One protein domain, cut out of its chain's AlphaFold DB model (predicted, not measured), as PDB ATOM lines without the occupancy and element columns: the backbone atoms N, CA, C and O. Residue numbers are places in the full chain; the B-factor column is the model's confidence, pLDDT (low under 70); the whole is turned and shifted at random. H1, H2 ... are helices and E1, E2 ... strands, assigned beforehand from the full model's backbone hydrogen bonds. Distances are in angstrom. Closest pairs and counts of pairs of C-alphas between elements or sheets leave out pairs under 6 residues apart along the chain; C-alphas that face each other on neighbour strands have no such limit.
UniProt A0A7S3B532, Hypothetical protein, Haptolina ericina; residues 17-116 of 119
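This is residues 17 to 116 of the 119 residues of the protein "Hypothetical protein" of Haptolina ericina (UniProt A0A7S3B532). Look for a small, strongly twisted, curled sheet of four short parallel strands with H2 packed over one face; H1 packs on H2 and only grazes the sheet. At one end H3 reaches away from the sheet, residues 94 to 99 stick out, and a long loop returns to E4. The 100 printed residues run E1 H1 E2 H2 E3 H3 E4, sheet order E1 E4 E2 E3; the class is mixed, with 46 residues in named elements, under half. The whole is compact, radius of gyration of the C-alphas 13.8 A, spanning 42 by 30 by 21 A.

Find C-alpha 17 at (20.071, 23.167, -3.687), where E1, residues 17 to 19, begins. H1 takes residues 33 to 44, 15.7 A; E2, 55 to 58; H2, 65 to 74, 14.3 A; E3, 82 to 84; H3, 88 to 95, 11.1 A. E4, residues 110 to 115, 15.6 A, ends at (19.312, 29.135, -5.041).

E4 pairs with E2 over residues 110 to 113, N 112 to O 56 2.9 A, and with E1 over 113 to 115, N 18 to O 113 2.8 A. E3, an edge strand, is the parallel neighbour of E2, N 83 to O 55 2.8 A. E2, H2, E3 form a strand-helix-strand unit, two parallel neighbour strands with a helix between, its crossover right-handed; E1, H1, E2 and E3, H3, E4 are split ones, another strand between theirs, also right-handed. H2 on one face makes two layers, sheet and helix; the closest C-alphas of H2 and E3 are those of Ile 69 and Leu 82, 6.0 A apart. H1 touches H2 at a steep tilt of 47 degrees, opposite ways, closest C-alphas Pro 33 and Leu 74, 6.2 A. H3 only grazes the sheet with residues 88 to 92 and is apart from H1 and H2. Every O i to N i+4 pair is within hydrogen-bond range in H1 and H2; in H3, 3 of 4.

The C-alphas farthest apart, Asp 27 and Asp 99, are 43.1 A apart. The printed part has no cut; the links E1 to H1 and H3 to E4 are long. pLDDT is under 70 at residue 52 and residues 97 to 116.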
ATOM      1  N   ARG A  17      19.909  21.802  -3.176       84.69
ATOM      2  CA  ARG A  17      20.071  23.167  -3.687       84.69
ATOM      3  C   ARG A  17      20.090  23.113  -5.211       84.69
ATOM      4  O   ARG A  17      20.995  22.517  -5.781       84.69
ATOM      5  N   LEU A  18      19.104  23.731  -5.850       87.38
ATOM      6  CA  LEU A  18      18.907  23.686  -7.298       87.38
ATOM      7  C   LEU A  18      19.074  25.074  -7.908       87.38
ATOM      8  O   LEU A  18      18.586  26.059  -7.360       87.38
ATOM      9  N   GLU A  19      19.702  25.157  -9.074       87.31
ATOM     10  CA  GLU A  19      19.620  26.361  -9.896       87.31
ATOM     11  C   GLU A  19      18.332  26.344 -10.713       87.31
ATOM     12  O   GLU A  19      17.972  25.337 -11.317       87.31
ATOM     13  N   TRP A  20      17.635  27.478 -10.762       83.62
ATOM     14  CA  TRP A  20      16.330  27.604 -11.426       83.62
ATOM     15  C   TRP A  20      16.364  27.292 -12.930       83.62
ATOM     16  O   TRP A  20      15.329  27.012 -13.533       83.62
ATOM     17  N   SER A  21      17.550  27.347 -13.534       89.81
ATOM     18  CA  SER A  21      17.800  27.083 -14.947       89.81
ATOM     19  C   SER A  21      18.393  25.698 -15.226       89.81
ATOM     20  O   SER A  21      18.796  25.457 -16.359       89.81
ATOM     21  N   CYS A  22      18.484  24.784 -14.250       93.44
ATOM     22  CA  CYS A  22      19.175  23.497 -14.443       93.44
ATOM     23  C   CYS A  22      18.574  22.639 -15.577       93.44
ATOM     24  O   CYS A  22      19.308  21.980 -16.309       93.44
ATOM     25  N   PHE A  23      17.262  22.733 -15.810       96.12
ATOM     26  CA  PHE A  23      16.558  22.032 -16.896       96.12
ATOM     27  C   PHE A  23      16.554  22.784 -18.233       96.12
ATOM     28  O   PHE A  23      15.816  22.437 -19.159       96.12
ATOM     29  N   ARG A  24      17.354  23.846 -18.344       95.94
ATOM     30  CA  ARG A  24      17.451  24.679 -19.541       95.94
ATOM     31  C   ARG A  24      18.767  24.405 -20.257       95.94
ATOM     32  O   ARG A  24      19.812  24.194 -19.642       95.94
ATOM     33  N   GLN A  25      18.705  24.426 -21.578       96.75
ATOM     34  CA  GLN A  25      19.874  24.471 -22.440       96.75
ATOM     35  C   GLN A  25      20.449  25.894 -22.469       96.75
ATOM     36  O   GLN A  25      19.790  26.859 -22.070       96.75
ATOM     37  N   ALA A  26      21.677  26.037 -22.971       94.25
ATOM     38  CA  ALA A  26      22.357  27.332 -23.056       94.25
ATOM     39  C   ALA A  26      21.613  28.354 -23.940       94.25
ATOM     40  O   ALA A  26      21.723  29.556 -23.716       94.25
ATOM     41  N   ASP A  27      20.832  27.884 -24.915       96.06
ATOM     42  CA  ASP A  27      20.007  28.717 -25.795       96.06
ATOM     43  C   ASP A  27      18.627  29.058 -25.197       96.06
ATOM     44  O   ASP A  27      17.809  29.719 -25.839       96.06
ATOM     45  N   GLY A  28      18.344  28.607 -23.971       93.25
ATOM     46  CA  GLY A  28      17.049  28.793 -23.336       93.25
ATOM     47  C   GLY A  28      15.952  27.902 -23.923       93.25
ATOM     48  O   GLY A  28      14.779  28.268 -23.878       93.25
ATOM     49  N   ARG A  29      16.262  26.732 -24.471       96.75
ATOM     50  CA  ARG A  29      15.260  25.670 -24.651       96.75
ATOM     51  C   ARG A  29      15.185  24.790 -23.413       96.75
ATOM     52  O   ARG A  29      16.088  24.792 -22.579       96.75
ATOM     53  N   TRP A  30      14.075  24.077 -23.257       97.88
ATOM     54  CA  TRP A  30      14.019  22.986 -22.285       97.88
ATOM     55  C   TRP A  30      14.892  21.843 -22.781       97.88
ATOM     56  O   TRP A  30      14.939  21.580 -23.984       97.88
ATOM     57  N   ARG A  31      15.582  21.199 -21.846       98.12
ATOM     58  CA  ARG A  31      16.176  19.881 -22.063       98.12
ATOM     59  C   ARG A  31      15.092  18.856 -22.368       98.12
ATOM     60  O   ARG A  31      13.914  19.107 -22.100       98.12
ATOM     61  N   ASP A  32      15.477  17.739 -22.968       98.06
ATOM     62  CA  ASP A  32      14.509  16.678 -23.214       98.06
ATOM     63  C   ASP A  32      14.092  15.975 -21.897       98.06
ATOM     64  O   ASP A  32      14.757  16.117 -20.864       98.06
ATOM     65  N   PRO A  33      12.960  15.246 -21.888       97.94
ATOM     66  CA  PRO A  33      12.466  14.561 -20.692       97.94
ATOM     67  C   PRO A  33      13.443  13.560 -20.058       97.94
ATOM     68  O   PRO A  33      13.337  13.272 -18.866       97.94
ATOM     69  N   GLU A  34      14.357  12.971 -20.829       97.69
ATOM     70  CA  GLU A  34      15.338  12.014 -20.315       97.69
ATOM     71  C   GLU A  34      16.457  12.749 -19.575       97.69
ATOM     72  O   GLU A  34      16.658  12.486 -18.390       97.69
ATOM     73  N   GLU A  35      17.051  13.769 -20.199       97.81
ATOM     74  CA  GLU A  35      18.048  14.646 -19.573       97.81
ATOM     75  C   GLU A  35      17.520  15.283 -18.275       97.81
ATOM     76  O   GLU A  35      18.232  15.379 -17.274       97.81
ATOM     77  N   ILE A  36      16.258  15.732 -18.258       97.50
ATOM     78  CA  ILE A  36      15.651  16.321 -17.054       97.50
ATOM     79  C   ILE A  36      15.563  15.290 -15.923       97.50
ATOM     80  O   ILE A  36      15.838  15.637 -14.772       97.50
ATOM     81  N   ARG A  37      15.201  14.035 -16.221       96.06
ATOM     82  CA  ARG A  37      15.136  12.964 -15.212       96.06
ATOM     83  C   ARG A  37      16.515  12.616 -14.670       96.06
ATOM     84  O   ARG A  37      16.633  12.411 -13.467       96.06
ATOM     85  N   GLU A  38      17.541  12.602 -15.514       96.69
ATOM     86  CA  GLU A  38      18.927  12.387 -15.079       96.69
ATOM     87  C   GLU A  38      19.394  13.496 -14.129       96.69
ATOM     88  O   GLU A  38      19.862  13.209 -13.028       96.69
ATOM     89  N   ILE A  39      19.170  14.761 -14.499       95.00
ATOM     90  CA  ILE A  39      19.503  15.915 -13.651       95.00
ATOM     91  C   ILE A  39      18.712  15.873 -12.336       95.00
ATOM     92  O   ILE A  39      19.253  16.174 -11.273       95.00
ATOM     93  N   ALA A  40      17.430  15.506 -12.377       92.69
ATOM     94  CA  ALA A  40      16.602  15.376 -11.182       92.69
ATOM     95  C   ALA A  40      17.110  14.260 -10.251       92.69
ATOM     96  O   ALA A  40      17.212  14.473  -9.041       92.69
ATOM     97  N   ALA A  41      17.495  13.110 -10.806       92.56
ATOM     98  CA  ALA A  41      18.082  12.011 -10.048       92.56
ATOM     99  C   ALA A  41      19.424  12.410  -9.415       92.56
ATOM    100  O   ALA A  41      19.659  12.109  -8.247       92.56
ATOM    101  N   GLU A  42      20.274  13.135 -10.145       93.19
ATOM    102  CA  GLU A  42      21.568  13.613  -9.645       93.19
ATOM    103  C   GLU A  42      21.409  14.662  -8.538       93.19
ATOM    104  O   GLU A  42      22.023  14.554  -7.476       93.19
ATOM    105  N   LEU A  43      20.586  15.687  -8.773       90.12
ATOM    106  CA  LEU A  43      20.519  16.856  -7.896       90.12
ATOM    107  C   LEU A  43      19.540  16.694  -6.731       90.12
ATOM    108  O   LEU A  43      19.734  17.320  -5.688       90.12
ATOM    109  N   MET A  44      18.474  15.907  -6.904       88.06
ATOM    110  CA  MET A  44      17.432  15.707  -5.889       88.06
ATOM    111  C   MET A  44      17.465  14.310  -5.264       88.06
ATOM    112  O   MET A  44      16.838  14.115  -4.225       88.06
ATOM    113  N   GLY A  45      18.162  13.344  -5.877       88.00
ATOM    114  CA  GLY A  45      18.122  11.945  -5.444       88.00
ATOM    115  C   GLY A  45      16.750  11.295  -5.637       88.00
ATOM    116  O   GLY A  45      16.398  10.401  -4.874       88.00
ATOM    117  N   ALA A  46      15.965  11.777  -6.605       85.69
ATOM    118  CA  ALA A  46      14.555  11.436  -6.755       85.69
ATOM    119  C   ALA A  46      14.173  11.170  -8.215       85.69
ATOM    120  O   ALA A  46      14.826  11.654  -9.143       85.69
ATOM    121  N   ALA A  47      13.102  10.406  -8.409       86.19
ATOM    122  CA  ALA A  47      12.629   9.982  -9.723       86.19
ATOM    123  C   ALA A  47      11.095  10.071  -9.820       86.19
ATOM    124  O   ALA A  47      10.414  10.003  -8.796       86.19
ATOM    125  N   PRO A  48      10.522  10.171 -11.038       83.25
ATOM    126  CA  PRO A  48       9.073  10.154 -11.196       83.25
ATOM    127  C   PRO A  48       8.459   8.904 -10.550       83.25
ATOM    128  O   PRO A  48       8.776   7.780 -10.944       83.25
ATOM    129  N   GLY A  49       7.560   9.098  -9.581       77.25
ATOM    130  CA  GLY A  49       6.852   8.000  -8.922       77.25
ATOM    131  C   GLY A  49       7.719   7.134  -8.000       77.25
ATOM    132  O   GLY A  49       7.386   5.970  -7.794       77.25
ATOM    133  N   ASP A  50       8.803   7.678  -7.441       78.06
ATOM    134  CA  ASP A  50       9.670   6.984  -6.474       78.06
ATOM    135  C   ASP A  50       8.971   6.593  -5.152       78.06
ATOM    136  O   ASP A  50       9.514   5.818  -4.365       78.06
ATOM    137  N   GLY A  51       7.748   7.082  -4.923       71.75
ATOM    138  CA  GLY A  51       6.952   6.783  -3.734       71.75
ATOM    139  C   GLY A  51       7.412   7.530  -2.480       71.75
ATOM    140  O   GLY A  51       6.897   7.243  -1.401       71.75
ATOM    141  N   GLY A  52       8.338   8.490  -2.611       68.06
ATOM    142  CA  GLY A  52       8.907   9.283  -1.515       68.06
ATOM    143  C   GLY A  52       7.998  10.392  -0.974       68.06
ATOM    144  O   GLY A  52       8.363  11.069  -0.016       68.06
ATOM    145  N   GLY A  53       6.808  10.573  -1.556       74.38
ATOM    146  CA  GLY A  53       5.866  11.629  -1.187       74.38
ATOM    147  C   GLY A  53       6.041  12.908  -2.017       74.38
ATOM    148  O   GLY A  53       6.740  12.910  -3.027       74.38
ATOM    149  N   PRO A  54       5.351  14.004  -1.655       84.62
ATOM    150  CA  PRO A  54       5.408  15.246  -2.416       84.62
ATOM    151  C   PRO A  54       6.746  15.988  -2.255       84.62
ATOM    152  O   PRO A  54       7.309  16.092  -1.164       84.62
ATOM    153  N   HIS A  55       7.192  16.604  -3.346       87.75
ATOM    154  CA  HIS A  55       8.341  17.499  -3.414       87.75
ATOM    155  C   HIS A  55       7.896  18.944  -3.229       87.75
ATOM    156  O   HIS A  55       7.035  19.436  -3.960       87.75
ATOM    157  N   TYR A  56       8.528  19.646  -2.293       91.50
ATOM    158  CA  TYR A  56       8.257  21.059  -2.048       91.50
ATOM    159  C   TYR A  56       9.389  21.915  -2.600       91.50
ATOM    160  O   TYR A  56      10.560  21.731  -2.264       91.50
ATOM    161  N   PHE A  57       9.037  22.893  -3.425       93.12
ATOM    162  CA  PHE A  57       9.985  23.822  -4.025       93.12
ATOM    163  C   PHE A  57       9.787  25.209  -3.425       93.12
ATOM    164  O   PHE A  57       8.662  25.705  -3.361       93.12
ATOM    165  N   TYR A  58      10.882  25.863  -3.036       93.44
ATOM    166  CA  TYR A  58      10.864  27.264  -2.609       93.44
ATOM    167  C   TYR A  58      12.045  28.042  -3.198       93.44
ATOM    168  O   TYR A  58      13.104  27.488  -3.492       93.44
ATOM    169  N   CYS A  59      11.865  29.348  -3.385       91.62
ATOM    170  CA  CYS A  59      12.944  30.258  -3.774       91.62
ATOM    171  C   CYS A  59      12.901  31.511  -2.888       91.62
ATOM    172  O   CYS A  59      12.766  31.401  -1.674       91.62
ATOM    173  N   GLN A  60      12.960  32.704  -3.484       89.12
ATOM    174  CA  GLN A  60      12.731  33.954  -2.755       89.12
ATOM    175  C   GLN A  60      11.233  34.186  -2.525       89.12
ATOM    176  O   GLN A  60      10.818  34.439  -1.404       89.12
ATOM    177  N   SER A  61      10.433  34.076  -3.588       90.69
ATOM    178  CA  SER A  61       9.033  34.527  -3.640       90.69
ATOM    179  C   SER A  61       8.146  33.635  -4.526       90.69
ATOM    180  O   SER A  61       7.251  34.123  -5.209       90.69
ATOM    181  N   GLY A  62       8.468  32.343  -4.634       89.94
ATOM    182  CA  GLY A  62       7.661  31.368  -5.380       89.94
ATOM    183  C   GLY A  62       7.709  31.449  -6.913       89.94
ATOM    184  O   GLY A  62       7.043  30.658  -7.573       89.94
ATOM    185  N   VAL A  63       8.476  32.372  -7.508       92.00
ATOM    186  CA  VAL A  63       8.502  32.562  -8.976       92.00
ATOM    187  C   VAL A  63       9.446  31.578  -9.671       92.00
ATOM    188  O   VAL A  63       9.065  30.914 -10.630       92.00
ATOM    189  N   ARG A  64      10.691  31.456  -9.200       92.12
ATOM    190  CA  ARG A  64      11.727  30.638  -9.867       92.12
ATOM    191  C   ARG A  64      11.479  29.139  -9.744       92.12
ATOM    192  O   ARG A  64      11.855  28.379 -10.625       92.12
ATOM    193  N   THR A  65      10.805  28.728  -8.681       92.88
ATOM    194  CA  THR A  65      10.371  27.346  -8.453       92.88
ATOM    195  C   THR A  65       9.434  26.844  -9.542       92.88
ATOM    196  O   THR A  65       9.472  25.663  -9.873       92.88
ATOM    197  N   THR A  66       8.654  27.732 -10.169       94.00
ATOM    198  CA  THR A  66       7.752  27.348 -11.266       94.00
ATOM    199  C   THR A  66       8.505  26.795 -12.477       94.00
ATOM    200  O   THR A  66       7.979  25.928 -13.163       94.00
ATOM    201  N   GLN A  67       9.754  27.221 -12.707       94.81
ATOM    202  CA  GLN A  67      10.602  26.694 -13.781       94.81
ATOM    203  C   GLN A  67      10.984  25.234 -13.521       94.81
ATOM    204  O   GLN A  67      10.924  24.409 -14.429       94.81
ATOM    205  N   LEU A  68      11.311  24.893 -12.273       94.31
ATOM    206  CA  LEU A  68      11.628  23.515 -11.899       94.31
ATOM    207  C   LEU A  68      10.395  22.619 -11.972       94.31
ATOM    208  O   LEU A  68      10.452  21.565 -12.594       94.31
ATOM    209  N   ILE A  69       9.274  23.069 -11.403       95.38
ATOM    210  CA  ILE A  69       8.007  22.325 -11.428       95.38
ATOM    211  C   ILE A  69       7.566  22.071 -12.870       95.38
ATOM    212  O   ILE A  69       7.184  20.956 -13.209       95.38
ATOM    213  N   PHE A  70       7.661  23.082 -13.737       96.81
ATOM    214  CA  PHE A  70       7.324  22.928 -15.146       96.81
ATOM    215  C   PHE A  70       8.270  21.956 -15.864       96.81
ATOM    216  O   PHE A  70       7.797  21.092 -16.594       96.81
ATOM    217  N   GLY A  71       9.584  22.051 -15.633       96.50
ATOM    218  CA  GLY A  71      10.558  21.118 -16.205       96.50
ATOM    219  C   GLY A  71      10.305  19.667 -15.784       96.50
ATOM    220  O   GLY A  71      10.252  18.787 -16.634       96.50
ATOM    221  N   LEU A  72      10.061  19.420 -14.496       95.62
ATOM    222  CA  LEU A  72       9.730  18.085 -13.989       95.62
ATOM    223  C   LEU A  72       8.404  17.572 -14.568       95.62
ATOM    224  O   LEU A  72       8.315  16.413 -14.963       95.62
ATOM    225  N   ALA A  73       7.394  18.436 -14.702       96.00
ATOM    226  CA  ALA A  73       6.130  18.076 -15.341       96.00
ATOM    227  C   ALA A  73       6.293  17.706 -16.827       96.00
ATOM    228  O   ALA A  73       5.614  16.800 -17.301       96.00
ATOM    229  N   LEU A  74       7.206  18.364 -17.557       96.50
ATOM    230  CA  LEU A  74       7.587  17.955 -18.919       96.50
ATOM    231  C   LEU A  74       8.287  16.590 -18.954       96.50
ATOM    232  O   LEU A  74       8.310  15.947 -19.999       96.50
ATOM    233  N   ALA A  75       8.858  16.166 -17.828       96.75
ATOM    234  CA  ALA A  75       9.604  14.928 -17.663       96.75
ATOM    235  C   ALA A  75       8.794  13.821 -16.961       96.75
ATOM    236  O   ALA A  75       9.358  12.977 -16.262       96.75
ATOM    237  N   ASP A  76       7.469  13.849 -17.141       95.62
ATOM    238  CA  ASP A  76       6.498  12.867 -16.643       95.62
ATOM    239  C   ASP A  76       6.411  12.739 -15.112       95.62
ATOM    240  O   ASP A  76       5.899  11.749 -14.583       95.62
ATOM    241  N   TRP A  77       6.853  13.758 -14.371       94.12
ATOM    242  CA  TRP A  77       6.602  13.810 -12.935       94.12
ATOM    243  C   TRP A  77       5.123  14.107 -12.650       94.12
ATOM    244  O   TRP A  77       4.538  15.005 -13.268       94.12
ATOM    245  N   PRO A  78       4.493  13.417 -11.682       91.75
ATOM    246  CA  PRO A  78       3.106  13.689 -11.335       91.75
ATOM    247  C   PRO A  78       2.946  15.102 -10.760       91.75
ATOM    248  O   PRO A  78       3.414  15.391  -9.666       91.75
ATOM    249  N   LEU A  79       2.200  15.978 -11.441       91.69
ATOM    250  CA  LEU A  79       1.972  17.362 -10.985       91.69
ATOM    251  C   LEU A  79       1.446  17.470  -9.543       91.69
ATOM    252  O   LEU A  79       1.777  18.414  -8.839       91.69
ATOM    253  N   ARG A  80       0.651  16.494  -9.087       89.75
ATOM    254  CA  ARG A  80       0.126  16.441  -7.708       89.75
ATOM    255  C   ARG A  80       1.219  16.283  -6.637       89.75
ATOM    256  O   ARG A  80       0.960  16.555  -5.473       89.75
ATOM    257  N   GLU A  81       2.397  15.804  -7.029       87.88
ATOM    258  CA  GLU A  81       3.567  15.591  -6.170       87.88
ATOM    259  C   GLU A  81       4.566  16.757  -6.273       87.88
ATOM    260  O   GLU A  81       5.562  16.757  -5.564       87.88
ATOM    261  N   LEU A  82       4.310  17.770  -7.112       92.19
ATOM    262  CA  LEU A  82       5.185  18.929  -7.303       92.19
ATOM    263  C   LEU A  82       4.550  20.185  -6.694       92.19
ATOM    264  O   LEU A  82       3.762  20.881  -7.335       92.19
ATOM    265  N   LEU A  83       4.888  20.488  -5.442       92.19
ATOM    266  CA  LEU A  83       4.245  21.546  -4.667       92.19
ATOM    267  C   LEU A  83       5.106  22.811  -4.621       92.19
ATOM    268  O   LEU A  83       6.262  22.799  -4.196       92.19
ATOM    269  N   ASN A  84       4.526  23.935  -5.044       94.12
ATOM    270  CA  ASN A  84       5.160  25.242  -4.922       94.12
ATOM    271  C   ASN A  84       4.831  25.848  -3.558       94.12
ATOM    272  O   ASN A  84       3.676  26.196  -3.315       94.12
ATOM    273  N   TYR A  85       5.833  26.024  -2.699       93.75
ATOM    274  CA  TYR A  85       5.684  26.869  -1.523       93.75
ATOM    275  C   TYR A  85       5.866  28.335  -1.944       93.75
ATOM    276  O   TYR A  85       6.981  28.865  -2.021       93.75
ATOM    277  N   ASP A  86       4.754  28.979  -2.284       91.94
ATOM    278  CA  ASP A  86       4.695  30.309  -2.892       91.94
ATOM    279  C   ASP A  86       5.161  31.428  -1.948       91.94
ATOM    280  O   ASP A  86       5.865  32.340  -2.391       91.94
ATOM    281  N   GLY A  87       4.877  31.305  -0.646       91.69
ATOM    282  CA  GLY A  87       5.418  32.184   0.397       91.69
ATOM    283  C   GLY A  87       6.952  32.203   0.431       91.69
ATOM    284  O   GLY A  87       7.568  33.268   0.570       91.69
ATOM    285  N   SER A  88       7.578  31.048   0.173       93.00
ATOM    286  CA  SER A  88       9.021  30.906  -0.044       93.00
ATOM    287  C   SER A  88       9.875  31.531   1.080       93.00
ATOM    288  O   SER A  88       9.432  31.655   2.221       93.00
ATOM    289  N   TRP A  89      11.136  31.889   0.807       90.56
ATOM    290  CA  TRP A  89      12.021  32.455   1.828       90.56
ATOM    291  C   TRP A  89      11.540  33.805   2.378       90.56
ATOM    292  O   TRP A  89      11.776  34.110   3.546       90.56
ATOM    293  N   VAL A  90      10.844  34.615   1.574       90.94
ATOM    294  CA  VAL A  90      10.267  35.889   2.032       90.94
ATOM    295  C   VAL A  90       9.299  35.663   3.189       90.94
ATOM    296  O   VAL A  90       9.443  36.321   4.215       90.94
ATOM    297  N   GLU A  91       8.369  34.718   3.068       93.12
ATOM    298  CA  GLU A  91       7.456  34.383   4.161       93.12
ATOM    299  C   GLU A  91       8.184  33.676   5.309       93.12
ATOM    300  O   GLU A  91       8.109  34.132   6.451       93.12
ATOM    301  N   TRP A  92       8.943  32.616   5.003       89.31
ATOM    302  CA  TRP A  92       9.613  31.803   6.019       89.31
ATOM    303  C   TRP A  92      10.522  32.638   6.921       89.31
ATOM    304  O   TRP A  92      10.480  32.519   8.141       89.31
ATOM    305  N   SER A  93      11.318  33.537   6.336       86.50
ATOM    306  CA  SER A  93      12.270  34.366   7.085       86.50
ATOM    307  C   SER A  93      11.610  35.300   8.105       86.50
ATOM    308  O   SER A  93      12.277  35.668   9.070       86.50
ATOM    309  N   HIS A  94      10.335  35.662   7.914       89.56
ATOM    310  CA  HIS A  94       9.564  36.498   8.842       89.56
ATOM    311  C   HIS A  94       8.906  35.706   9.975       89.56
ATOM    312  O   HIS A  94       8.612  36.287  11.018       89.56
ATOM    313  N   GLN A  95       8.626  34.419   9.758       86.00
ATOM    314  CA  GLN A  95       7.903  33.574  10.714       86.00
ATOM    315  C   GLN A  95       8.831  32.664  11.518       86.00
ATOM    316  O   GLN A  95       8.486  32.288  12.633       86.00
ATOM    317  N   ALA A  96      10.002  32.329  10.973       74.75
ATOM    318  CA  ALA A  96      10.950  31.437  11.616       74.75
ATOM    319  C   ALA A  96      11.384  31.982  12.984       74.75
ATOM    320  O   ALA A  96      12.043  33.023  13.077       74.75
ATOM    321  N   THR A  97      11.048  31.253  14.047       69.88
ATOM    322  CA  THR A  97      11.682  31.434  15.354       69.88
ATOM    323  C   THR A  97      13.118  30.893  15.323       69.88
ATOM    324  O   THR A  97      13.503  30.171  14.401       69.88
ATOM    325  N   ALA A  98      13.940  31.242  16.320       60.53
ATOM    326  CA  ALA A  98      15.345  30.820  16.374       60.53
ATOM    327  C   ALA A  98      15.524  29.286  16.343       60.53
ATOM    328  O   ALA A  98      16.532  28.809  15.823       60.53
ATOM    329  N   ASP A  99      14.529  28.537  16.835       56.06
ATOM    330  CA  ASP A  99      14.537  27.073  16.896       56.06
ATOM    331  C   ASP A  99      13.813  26.411  15.705       56.06
ATOM    332  O   ASP A  99      14.165  25.299  15.333       56.06
ATOM    333  N   GLU A 100      12.885  27.097  15.018       53.19
ATOM    334  CA  GLU A 100      12.170  26.598  13.814       53.19
ATOM    335  C   GLU A 100      12.983  26.721  12.515       53.19
ATOM    336  O   GLU A 100      12.528  26.446  11.402       53.19
ATOM    337  N   VAL A 101      14.268  27.010  12.686       52.31
ATOM    338  CA  VAL A 101      15.337  26.638  11.765       52.31
ATOM    339  C   VAL A 101      15.593  25.098  11.847       52.31
ATOM    340  O   VAL A 101      16.580  24.598  11.336       52.31
ATOM    341  N   LEU A 102      14.705  24.291  12.442       44.78
ATOM    342  CA  LEU A 102      14.455  22.846  12.235       44.78
ATOM    343  C   LEU A 102      13.128  22.548  12.977       44.78
ATOM    344  O   LEU A 102      12.921  23.059  14.061       44.78
ATOM    345  N   VAL A 103      12.113  21.868  12.442       39.81
ATOM    346  CA  VAL A 103      11.947  20.406  12.447       39.81
ATOM    347  C   VAL A 103      10.709  20.093  11.587       39.81
ATOM    348  O   VAL A 103       9.582  20.370  11.987       39.81
ATOM    349  N   VAL A 104      10.911  19.467  10.431       41.03
ATOM    350  CA  VAL A 104       9.952  18.498   9.874       41.03
ATOM    351  C   VAL A 104      10.738  17.186   9.790       41.03
ATOM    352  O   VAL A 104      11.924  17.248   9.436       41.03
ATOM    353  N   PRO A 105      10.181  16.024  10.181       40.91
ATOM    354  CA  PRO A 105      10.904  14.762  10.108       40.91
ATOM    355  C   PRO A 105      11.478  14.553   8.706       40.91
ATOM    356  O   PRO A 105      10.779  14.647   7.700       40.91
ATOM    357  N   ARG A 106      12.786  14.283   8.664       41.66
ATOM    358  CA  ARG A 106      13.634  14.154   7.464       41.66
ATOM    359  C   ARG A 106      13.143  13.099   6.461       41.66
ATOM    360  O   ARG A 106      13.641  13.029   5.347       41.66
ATOM    361  N   GLU A 107      12.217  12.266   6.908       41.62
ATOM    362  CA  GLU A 107      11.693  11.076   6.258       41.62
ATOM    363  C   GLU A 107      10.323  11.292   5.586       41.62
ATOM    364  O   GLU A 107       9.842  10.381   4.924       41.62
ATOM    365  N   GLU A 108       9.731  12.494   5.674       35.38
ATOM    366  CA  GLU A 108       8.389  12.772   5.120       35.38
ATOM    367  C   GLU A 108       8.339  13.881   4.048       35.38
ATOM    368  O   GLU A 108       7.298  14.066   3.417       35.38
ATOM    369  N   VAL A 109       9.429  14.636   3.820       40.47
ATOM    370  CA  VAL A 109       9.428  15.788   2.894       40.47
ATOM    371  C   VAL A 109      10.764  15.974   2.167       40.47
ATOM    372  O   VAL A 109      11.797  16.219   2.791       40.47
ATOM    373  N   LEU A 110      10.733  15.980   0.830       51.53
ATOM    374  CA  LEU A 110      11.858  16.398  -0.012       51.53
ATOM    375  C   LEU A 110      11.702  17.885  -0.375       51.53
ATOM    376  O   LEU A 110      10.988  18.236  -1.316       51.53
ATOM    377  N   ALA A 111      12.350  18.779   0.380       56.34
ATOM    378  CA  ALA A 111      12.389  20.205   0.045       56.34
ATOM    379  C   ALA A 111      13.601  20.570  -0.808       56.34
ATOM    380  O   ALA A 111      14.744  20.435  -0.381       56.34
ATOM    381  N   CYS A 112      13.353  21.151  -1.974       57.94
ATOM    382  CA  CYS A 112      14.401  21.671  -2.838       57.94
ATOM    383  C   CYS A 112      14.488  23.194  -2.694       57.94
ATOM    384  O   CYS A 112      13.582  23.933  -3.088       57.94
ATOM    385  N   ALA A 113      15.599  23.668  -2.132       58.38
ATOM    386  CA  ALA A 113      15.943  25.080  -2.104       58.38
ATOM    387  C   ALA A 113      16.421  25.500  -3.490       58.38
ATOM    388  O   ALA A 113      17.448  25.024  -3.964       58.38
ATOM    389  N   VAL A 114      15.725  26.420  -4.144       55.91
ATOM    390  CA  VAL A 114      16.221  26.980  -5.401       55.91
ATOM    391  C   VAL A 114      17.127  28.149  -5.076       55.91
ATOM    392  O   VAL A 114      16.660  29.148  -4.517       55.91
ATOM    393  N   SER A 115      18.419  28.046  -5.381       43.62
ATOM    394  CA  SER A 115      19.312  29.135  -5.041       43.62
ATOM    395  C   SER A 115      19.215  30.353  -5.930       43.62
ATOM    396  O   SER A 115      18.949  30.296  -7.125       43.62
ATOM    397  N   ALA A 116      19.432  31.495  -5.283       32.94
ATOM    398  CA  ALA A 116      19.894  32.690  -5.943       32.94
ATOM    399  C   ALA A 116      21.424  32.632  -5.978       32.94
ATOM    400  O   ALA A 116      22.066  32.619  -4.925       32.94
TER     401      ALA A 116